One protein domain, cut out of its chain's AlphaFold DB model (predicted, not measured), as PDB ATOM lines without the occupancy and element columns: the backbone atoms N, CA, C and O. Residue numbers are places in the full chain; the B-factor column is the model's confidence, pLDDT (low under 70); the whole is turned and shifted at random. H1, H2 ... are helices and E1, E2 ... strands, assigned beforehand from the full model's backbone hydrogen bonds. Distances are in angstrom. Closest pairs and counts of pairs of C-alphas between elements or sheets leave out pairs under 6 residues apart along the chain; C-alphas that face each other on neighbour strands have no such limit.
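Overview. This is residues 21 to 89 of the 108 residues of an uncharacterized protein of Halomicrobium zhouii (UniProt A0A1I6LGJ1). A small, strongly twisted sheet of four strands, E2, E1, E4 and E3 in that order across it, is curled like part of a barrel, and the longest helix, H3, packs on one of its faces. H2 sits more loosely over the same face, H1 packs on E4, and the loop of the E3 and E4 hairpin, residues 73 to 82, reaches out to one end of the long axis. The printed part has 69 residues, with three named helices and four named strands in the order E1, H1, H2, E2, H3, E3, E4. The sheet is mixed, with E1 and E4 parallel and the other neighbours antiparallel, and the class is mixed, helices and strands. The whole is compact, with a radius of gyration of the C-alphas of 11.2 A, and elongated in outline, with spans of 33 by 21 by 20 A.

Along the chain. The printed part begins with strand E1, residues 21 to 24, whose C-alpha 21 is at (116.590, 26.440, 82.901). Helix H1 follows at residues 26 to 31, and helix H2, residues 33 to 42, is 14.1 A from first to last C-alpha. Strand E2, residues 45 to 48, is 10.1 A long. Helix H3, residues 51 to 61, begins with C-alpha 51 at (115.653, 18.894, 78.976) and is 15.3 A long. Strand E3, residues 67 to 72, is 16.3 A long. Strand E4, residues 83 to 88, is 16.1 A long and ends with C-alpha 88 at (97.802, 19.869, 88.356).

Arrangement. E1 and E4 are the inner strands of the sheet, parallel at 27 degrees, with N 85 and O 23 at 2.8 A, within hydrogen-bond range. E2, an edge strand, is antiparallel to E1 at 143 degrees, with N 22 and O 46 at 2.8 A. E3, the other edge strand, forms a hairpin with E4, antiparallel at 151 degrees, with N 71 and O 84 at 2.8 A and N 69 and O 86 at 2.9 A. E2 and E3 are apart. E2, H3 and E3 form a split strand-helix-strand unit, two strands that follow each other among the strands with a helix between them in the chain and E1 and E4 between them in the sheet, and its crossover is right-handed. H2 and H3 are on one face of the sheet, in two layers, helices over strands. The closest C-alphas of H3 and E3 are those of Ala 58 and Trp 69, 5.3 A apart, and those of H3 and E2 are Phe 48 and Ala 54, 6.0 A apart. H2 has a height over the sheet of 9.9 A and lies only just over E4, with 3 of its 10 C-alphas falling on it; it runs along the strands, at 11 degrees to E4 on the local plane. H2 and H3 are close but not clearly touching: their closest C-alphas, Val 35 and Cys 61, are 6.7 A apart, at a steep tilt of 57 degrees, opposite ways. H1 lies over E4 at a height over the sheet of 5.3 A, slantwise to the strands, at 39 degrees to E4 on the local plane; the closest C-alphas, Ala 28 and Gly 87, are 3.8 A apart. H1 and H2 touch only at the corner by their link, with the C-alphas of Arg 29 and Gly 36 closest at 4.3 A. H1 and H3 are apart. In H1, H2 and H3 every O i to N i+4 pair is within hydrogen-bond range.

Size, cuts and confidence. The two C-alphas farthest apart are those of Pro 64 and Trp 76, at 34.1 A. The printed part has no cut. There is no long link; the link from E3 to E4, 10 residues, is short, and the others are tight. The mean pLDDT of the printed part is 89.6, and residues 78 and 89 are under 70.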
ATOM      1  N   VAL A  21     117.059  25.695  81.737       94.62
ATOM      2  CA  VAL A  21     116.590  26.440  82.901       94.62
ATOM      3  C   VAL A  21     115.087  26.248  83.074       94.62
ATOM      4  O   VAL A  21     114.279  26.553  82.204       94.62
ATOM      5  N   VAL A  22     114.695  25.754  84.247       95.44
ATOM      6  CA  VAL A  22     113.298  25.491  84.595       95.44
ATOM      7  C   VAL A  22     112.834  26.407  85.712       95.44
ATOM      8  O   VAL A  22     113.365  26.343  86.823       95.44
ATOM      9  N   ALA A  23     111.774  27.174  85.469       95.69
ATOM     10  CA  ALA A  23     111.052  27.896  86.511       95.69
ATOM     11  C   ALA A  23     109.930  27.042  87.127       95.69
ATOM     12  O   ALA A  23     109.146  26.383  86.445       95.69
ATOM     13  N   VAL A  24     109.796  27.080  88.449       95.81
ATOM     14  CA  VAL A  24     108.769  26.348  89.195       95.81
ATOM     15  C   VAL A  24     107.526  27.213  89.376       95.81
ATOM     16  O   VAL A  24     107.496  28.158  90.172       95.81
ATOM     17  N   LYS A  25     106.442  26.856  88.681       94.50
ATOM     18  CA  LYS A  25     105.187  27.615  88.733       94.50
ATOM     19  C   LYS A  25     104.451  27.439  90.074       94.50
ATOM     20  O   LYS A  25     104.596  26.420  90.757       94.50
ATOM     21  N   PRO A  26     103.616  28.420  90.489       93.06
ATOM     22  CA  PRO A  26     102.772  28.300  91.682       93.06
ATOM     23  C   PRO A  26     101.906  27.033  91.708       93.06
ATOM     24  O   PRO A  26     101.699  26.465  92.776       93.06
ATOM     25  N   SER A  27     101.425  26.575  90.550       91.75
ATOM     26  CA  SER A  27     100.614  25.360  90.436       91.75
ATOM     27  C   SER A  27     101.375  24.106  90.884       91.75
ATOM     28  O   SER A  27     100.842  23.318  91.664       91.75
ATOM     29  N   ALA A  28     102.653  23.975  90.514       92.00
ATOM     30  CA  ALA A  28     103.514  22.888  90.980       92.00
ATOM     31  C   ALA A  28     103.674  22.914  92.506       92.00
ATOM     32  O   ALA A  28     103.455  21.903  93.167       92.00
ATOM     33  N   ARG A  29     103.944  24.094  93.078       92.38
ATOM     34  CA  ARG A  29     104.097  24.277  94.534       92.38
ATOM     35  C   ARG A  29     102.832  23.928  95.317       92.38
ATOM     36  O   ARG A  29     102.925  23.317  96.374       92.38
ATOM     37  N   LYS A  30     101.662  24.321  94.803       89.88
ATOM     38  CA  LYS A  30     100.363  24.050  95.438       89.88
ATOM     39  C   LYS A  30      99.978  22.573  95.357       89.88
ATOM     40  O   LYS A  30      99.444  22.038  96.318       89.88
ATOM     41  N   SER A  31     100.260  21.924  94.226       88.38
ATOM     42  CA  SER A  31      99.934  20.507  94.013       88.38
ATOM     43  C   SER A  31     100.902  19.535  94.695       88.38
ATOM     44  O   SER A  31     100.545  18.385  94.929       88.38
ATOM     45  N   ASN A  32     102.125  19.973  95.013       89.62
ATOM     46  CA  ASN A  32     103.171  19.103  95.530       89.62
ATOM     47  C   ASN A  32     103.996  19.794  96.630       89.62
ATOM     48  O   ASN A  32     104.840  20.658  96.375       89.62
ATOM     49  N   ALA A  33     103.795  19.358  97.876       89.50
ATOM     50  CA  ALA A  33     104.480  19.922  99.036       89.50
ATOM     51  C   ALA A  33     106.004  19.704  99.011       89.50
ATOM     52  O   ALA A  33     106.743  20.531  99.546       89.50
ATOM     53  N   ALA A  34     106.501  18.623  98.397       90.25
ATOM     54  CA  ALA A  34     107.939  18.397  98.258       90.25
ATOM     55  C   ALA A  34     108.572  19.440  97.326       90.25
ATOM     56  O   ALA A  34     109.608  20.011  97.670       90.25
ATOM     57  N   VAL A  35     107.894  19.770  96.221       91.88
ATOM     58  CA  VAL A  35     108.288  20.859  95.315       91.88
ATOM     59  C   VAL A  35     108.244  22.206  96.034       91.88
ATOM     60  O   VAL A  35     109.202  22.971  95.959       91.88
ATOM     61  N   GLY A  36     107.183  22.487  96.799       92.44
ATOM     62  CA  GLY A  36     107.097  23.706  97.612       92.44
ATOM     63  C   GLY A  36     108.261  23.849  98.601       92.44
ATOM     64  O   GLY A  36     108.901  24.899  98.664       92.44
ATOM     65  N   ARG A  37     108.599  22.770  99.320       93.69
ATOM     66  CA  ARG A  37     109.758  22.730 100.229       93.69
ATOM     67  C   ARG A  37     111.083  22.912  99.496       93.69
ATOM     68  O   ARG A  37     111.984  23.551 100.034       93.69
ATOM     69  N   TRP A  38     111.220  22.335  98.304       93.88
ATOM     70  CA  TRP A  38     112.412  22.508  97.482       93.88
ATOM     71  C   TRP A  38     112.584  23.974  97.075       93.88
ATOM     72  O   TRP A  38     113.666  24.518  97.290       93.88
ATOM     73  N   VAL A  39     111.515  24.635  96.609       95.31
ATOM     74  CA  VAL A  39     111.552  26.059  96.234       95.31
ATOM     75  C   VAL A  39     111.925  26.942  97.418       95.31
ATOM     76  O   VAL A  39     112.753  27.833  97.283       95.31
ATOM     77  N   ASN A  40     111.372  26.667  98.601       94.50
ATOM     78  CA  ASN A  40     111.700  27.434  99.801       94.50
ATOM     79  C   ASN A  40     113.193  27.367 100.175       94.50
ATOM     80  O   ASN A  40     113.706  28.288 100.796       94.50
ATOM     81  N   ARG A  41     113.885  26.277  99.824       95.88
ATOM     82  CA  ARG A  41     115.313  26.097 100.128       95.88
ATOM     83  C   ARG A  41     116.246  26.557  99.010       95.88
ATOM     84  O   ARG A  41     117.350  26.982  99.313       95.88
ATOM     85  N   ASN A  42     115.833  26.424  97.751       94.38
ATOM     86  CA  ASN A  42     116.727  26.555  96.591       94.38
ATOM     87  C   ASN A  42     116.325  27.683  95.627       94.38
ATOM     88  O   ASN A  42     117.035  27.932  94.661       94.38
ATOM     89  N   GLY A  43     115.195  28.353  95.865       95.38
ATOM     90  CA  GLY A  43     114.630  29.340  94.947       95.38
ATOM     91  C   GLY A  43     113.665  28.736  93.924       95.38
ATOM     92  O   GLY A  43     113.381  27.539  93.913       95.38
ATOM     93  N   SER A  44     113.091  29.591  93.078       94.19
ATOM     94  CA  SER A  44     112.035  29.215  92.128       94.19
ATOM     95  C   SER A  44     112.543  28.702  90.785       94.19
ATOM     96  O   SER A  44     111.717  28.339  89.956       94.19
ATOM     97  N   THR A  45     113.854  28.660  90.563       94.88
ATOM     98  CA  THR A  45     114.442  28.297  89.270       94.88
ATOM     99  C   THR A  45     115.526  27.248  89.472       94.88
ATOM    100  O   THR A  45     116.262  27.291  90.457       94.88
ATOM    101  N   ARG A  46     115.626  26.290  88.549       94.12
ATOM    102  CA  ARG A  46     116.664  25.257  88.544       94.12
ATOM    103  C   ARG A  46     117.236  25.084  87.147       94.12
ATOM    104  O   ARG A  46     116.481  24.859  86.210       94.12
ATOM    105  N   ARG A  47     118.562  25.117  87.031       95.06
ATOM    106  CA  ARG A  47     119.275  24.775  85.797       95.06
ATOM    107  C   ARG A  47     119.565  23.272  85.747       95.06
ATOM    108  O   ARG A  47     119.886  22.662  86.770       95.06
ATOM    109  N   PHE A  48     119.440  22.693  84.561       94.06
ATOM    110  CA  PHE A  48     119.745  21.299  84.252       94.06
ATOM    111  C   PHE A  48     120.758  21.206  83.112       94.06
ATOM    112  O   PHE A  48     120.815  22.124  82.302       94.06
ATOM    113  N   PRO A  49     121.493  20.089  82.981       91.81
ATOM    114  CA  PRO A  49     122.346  19.859  81.815       91.81
ATOM    115  C   PRO A  49     121.540  19.743  80.517       91.81
ATOM    116  O   PRO A  49     121.981  20.158  79.457       91.81
ATOM    117  N   SER A  50     120.329  19.181  80.593       92.00
ATOM    118  CA  SER A  50     119.444  19.069  79.437       92.00
ATOM    119  C   SER A  50     117.976  18.960  79.836       92.00
ATOM    120  O   SER A  50     117.623  18.652  80.981       92.00
ATOM    121  N   LYS A  51     117.096  19.127  78.849       92.75
ATOM    122  CA  LYS A  51     115.653  18.894  78.976       92.75
ATOM    123  C   LYS A  51     115.302  17.479  79.453       92.75
ATOM    124  O   LYS A  51     114.302  17.294  80.146       92.75
ATOM    125  N   GLY A  52     116.110  16.476  79.095       93.38
ATOM    126  CA  GLY A  52     115.942  15.097  79.567       93.38
ATOM    127  C   GLY A  52     116.047  15.009  81.089       93.38
ATOM    128  O   GLY A  52     115.105  14.561  81.744       93.38
ATOM    129  N   HIS A  53     117.117  15.579  81.645       94.75
ATOM    130  CA  HIS A  53     117.348  15.651  83.089       94.75
ATOM    131  C   HIS A  53     116.254  16.444  83.819       94.75
ATOM    132  O   HIS A  53     115.817  16.061  84.903       94.75
ATOM    133  N   ALA A  54     115.753  17.525  83.215       94.19
ATOM    134  CA  ALA A  54     114.629  18.276  83.776       94.19
ATOM    135  C   ALA A  54     113.355  17.419  83.881       94.19
ATOM    136  O   ALA A  54     112.633  17.469  84.880       94.19
ATOM    137  N   ARG A  55     113.068  16.612  82.852       93.31
ATOM    138  CA  ARG A  55     111.912  15.703  82.833       93.31
ATOM    139  C   ARG A  55     112.054  14.574  83.844       93.31
ATOM    140  O   ARG A  55     111.060  14.207  84.462       93.31
ATOM    141  N   GLU A  56     113.252  14.030  84.016       93.31
ATOM    142  CA  GLU A  56     113.548  13.043  85.062       93.31
ATOM    143  C   GLU A  56     113.320  13.627  86.449       93.31
ATOM    144  O   GLU A  56     112.540  13.072  87.217       93.31
ATOM    145  N   TRP A  57     113.842  14.824  86.715       93.50
ATOM    146  CA  TRP A  57     113.584  15.500  87.980       93.50
ATOM    147  C   TRP A  57     112.088  15.713  88.256       93.50
ATOM    148  O   TRP A  57     111.637  15.548  89.391       93.50
ATOM    149  N   ALA A  58     111.293  16.055  87.237       92.44
ATOM    150  CA  ALA A  58     109.844  16.161  87.399       92.44
ATOM    151  C   ALA A  58     109.198  14.814  87.771       92.44
ATOM    152  O   ALA A  58     108.280  14.795  88.589       92.44
ATOM    153  N   ARG A  59     109.686  13.693  87.222       90.00
ATOM    154  CA  ARG A  59     109.225  12.343  87.589       90.00
ATOM    155  C   ARG A  59     109.611  11.981  89.020       90.00
ATOM    156  O   ARG A  59     108.757  11.481  89.737       90.00
ATOM    157  N   ASP A  60     110.826  12.310  89.448       90.44
ATOM    158  CA  ASP A  60     111.284  12.074  90.826       90.44
ATOM    159  C   ASP A  60     110.491  12.899  91.846       90.44
ATOM    160  O   ASP A  60     110.304  12.501  92.996       90.44
ATOM    161  N   CYS A  61     110.027  14.077  91.426       87.75
ATOM    162  CA  CYS A  61     109.157  14.914  92.239       87.75
ATOM    163  C   CYS A  61     107.714  14.406  92.269       87.75
ATOM    164  O   CYS A  61     107.000  14.702  93.230       87.75
ATOM    165  N   ALA A  62     107.258  13.700  91.233       85.25
ATOM    166  CA  ALA A  62     105.907  13.167  91.177       85.25
ATOM    167  C   ALA A  62     105.704  12.107  92.271       85.25
ATOM    168  O   ALA A  62     106.568  11.282  92.549       85.25
ATOM    169  N   GLY A  63     104.534  12.134  92.904       77.06
ATOM    170  CA  GLY A  63     104.166  11.185  93.951       77.06
ATOM    171  C   GLY A  63     102.686  10.819  93.870       77.06
ATOM    172  O   GLY A  63     101.959  11.389  93.048       77.06
ATOM    173  N   PRO A  64     102.207   9.890  94.714       72.31
ATOM    174  CA  PRO A  64     100.798   9.506  94.742       72.31
ATOM    175  C   PRO A  64      99.897  10.737  94.928       72.31
ATOM    176  O   PRO A  64      99.973  11.419  95.948       72.31
ATOM    177  N   GLY A  65      99.076  11.052  93.921       71.31
ATOM    178  CA  GLY A  65      98.157  12.198  93.939       71.31
ATOM    179  C   GLY A  65      98.779  13.573  93.657       71.31
ATOM    180  O   GLY A  65      98.056  14.566  93.662       71.31
ATOM    181  N   ALA A  66     100.083  13.656  93.373       73.88
ATOM    182  CA  ALA A  66     100.779  14.904  93.063       73.88
ATOM    183  C   ALA A  66     101.466  14.807  91.693       73.88
ATOM    184  O   ALA A  66     102.616  14.373  91.584       73.88
ATOM    185  N   PHE A  67     100.757  15.224  90.641       85.50
ATOM    186  CA  PHE A  67     101.277  15.200  89.276       85.50
ATOM    187  C   PHE A  67     101.950  16.525  88.937       85.50
ATOM    188  O   PHE A  67     101.302  17.572  88.868       85.50
ATOM    189  N   VAL A  68     103.255  16.459  88.692       91.62
ATOM    190  CA  VAL A  68     104.048  17.564  88.153       91.62
ATOM    191  C   VAL A  68     104.740  17.123  86.867       91.62
ATOM    192  O   VAL A  68     105.062  15.947  86.700       91.62
ATOM    193  N   TRP A  69     104.934  18.046  85.929       93.62
ATOM    194  CA  TRP A  69     105.606  17.774  84.657       93.62
ATOM    195  C   TRP A  69     106.326  19.014  84.129       93.62
ATOM    196  O   TRP A  69     106.025  20.142  84.528       93.62
ATOM    197  N   ILE A  70     107.285  18.791  83.227       94.12
ATOM    198  CA  ILE A  70     107.951  19.867  82.491       94.12
ATOM    199  C   ILE A  70     107.090  20.262  81.297       94.12
ATOM    200  O   ILE A  70     106.749  19.419  80.464       94.12
ATOM    201  N   GLN A  71     106.772  21.546  81.224       93.81
ATOM    202  CA  GLN A  71     106.217  22.211  80.058       93.81
ATOM    203  C   GLN A  71     107.313  23.071  79.429       93.81
ATOM    204  O   GLN A  71     107.974  23.821  80.140       93.81
ATOM    205  N   ASP A  72     107.507  22.961  78.121       93.12
ATOM    206  CA  ASP A  72     108.464  23.809  77.408       93.12
ATOM    207  C   ASP A  72     107.971  25.259  77.372       93.12
ATOM    208  O   ASP A  72     106.758  25.503  77.305       93.12
ATOM    209  N   ALA A  73     108.903  26.210  77.428       91.44
ATOM    210  CA  ALA A  73     108.591  27.593  77.113       91.44
ATOM    211  C   ALA A  73     108.183  27.695  75.637       91.44
ATOM    212  O   ALA A  73     108.650  26.937  74.781       91.44
ATOM    213  N   VAL A  74     107.246  28.596  75.345       83.88
ATOM    214  CA  VAL A  74     106.852  28.854  73.957       83.88
ATOM    215  C   VAL A  74     107.911  29.734  73.289       83.88
ATOM    216  O   VAL A  74     108.527  30.538  73.978       83.88
ATOM    217  N   PRO A  75     108.129  29.635  71.965       77.69
ATOM    218  CA  PRO A  75     109.236  30.335  71.297       77.69
ATOM    219  C   PRO A  75     109.225  31.868  71.412       77.69
ATOM    220  O   PRO A  75     110.240  32.498  71.157       77.69
ATOM    221  N   TRP A  76     108.075  32.462  71.733       78.31
ATOM    222  CA  TRP A  76     107.892  33.906  71.930       78.31
ATOM    223  C   TRP A  76     107.840  34.305  73.412       78.31
ATOM    224  O   TRP A  76     107.483  35.433  73.741       78.31
ATOM    225  N   ASP A  77     108.082  33.360  74.318       81.12
ATOM    226  CA  ASP A  77     108.252  33.648  75.734       81.12
ATOM    227  C   ASP A  77     109.687  34.141  75.919       81.12
ATOM    228  O   ASP A  77     110.602  33.337  76.065       81.12
ATOM    229  N   ASP A  78     109.889  35.462  75.887       69.75
ATOM    230  CA  ASP A  78     111.195  36.127  76.073       69.75
ATOM    231  C   ASP A  78     111.772  35.957  77.501       69.75
ATOM    232  O   ASP A  78     112.622  36.726  77.955       69.75
ATOM    233  N   GLY A  79     111.263  34.989  78.265       73.88
ATOM    234  CA  GLY A  79     111.713  34.683  79.609       73.88
ATOM    235  C   GLY A  79     113.090  34.021  79.625       73.88
ATOM    236  O   GLY A  79     113.469  33.283  78.724       73.88
ATOM    237  N   GLU A  80     113.812  34.203  80.729       81.94
ATOM    238  CA  GLU A  80     115.131  33.593  80.977       81.94
ATOM    239  C   GLU A  80     115.068  32.071  81.249       81.94
ATOM    240  O   GLU A  80     116.002  31.492  81.807       81.94
ATOM    241  N   THR A  81     113.944  31.413  80.948       90.31
ATOM    242  CA  THR A  81     113.721  29.997  81.260       90.31
ATOM    243  C   THR A  81     113.275  29.216  80.041       90.31
ATOM    244  O   THR A  81     112.260  29.540  79.435       90.31
ATOM    245  N   ASP A  82     113.951  28.104  79.782       91.94
ATOM    246  CA  ASP A  82     113.632  27.171  78.701       91.94
ATOM    247  C   ASP A  82     112.365  26.348  78.969       91.94
ATOM    248  O   ASP A  82     111.744  25.793  78.058       91.94
ATOM    249  N   GLY A  83     111.946  26.251  80.233       93.75
ATOM    250  CA  GLY A  83     110.694  25.599  80.572       93.75
ATOM    251  C   GLY A  83     110.196  25.832  81.985       93.75
ATOM    252  O   GLY A  83     110.775  26.534  82.811       93.75
ATOM    253  N   TYR A  84     109.079  25.179  82.274       94.69
ATOM    254  CA  TYR A  84     108.333  25.348  83.502       94.69
ATOM    255  C   TYR A  84     108.006  24.004  84.137       94.69
ATOM    256  O   TYR A  84     107.440  23.123  83.490       94.69
ATOM    257  N   LEU A  85     108.271  23.874  85.436       94.94
ATOM    258  CA  LEU A  85     107.657  22.824  86.235       94.94
ATOM    259  C   LEU A  85     106.251  23.286  86.611       94.94
ATOM    260  O   LEU A  85     106.069  24.256  87.354       94.94
ATOM    261  N   VAL A  86     105.257  22.571  86.105       94.38
ATOM    262  CA  VAL A  86     103.839  22.798  86.379       94.38
ATOM    263  C   VAL A  86     103.272  21.616  87.144       94.38
ATOM    264  O   VAL A  86     103.789  20.505  87.062       94.38
ATOM    265  N   GLY A  87     102.217  21.863  87.911       90.56
ATOM    266  CA  GLY A  87     101.468  20.806  88.570       90.56
ATOM    267  C   GLY A  87      99.977  20.987  88.392       90.56
ATOM    268  O   GLY A  87      99.499  22.091  88.128       90.56
ATOM    269  N   GLY A  88      99.245  19.893  88.529       82.06
ATOM    270  CA  GLY A  88      97.802  19.869  88.356       82.06
ATOM    271  C   GLY A  88      97.251  18.462  88.511       82.06
ATOM    272  O   GLY A  88      98.003  17.502  88.650       82.06
ATOM    273  N   SER A  89      95.929  18.333  88.462       67.94
ATOM    274  CA  SER A  89      95.339  17.033  88.166       67.94
ATOM    275  C   SER A  89      95.652  16.759  86.705       67.94
ATOM    276  O   SER A  89      95.258  17.546  85.838       67.94
TER     277      SER A  89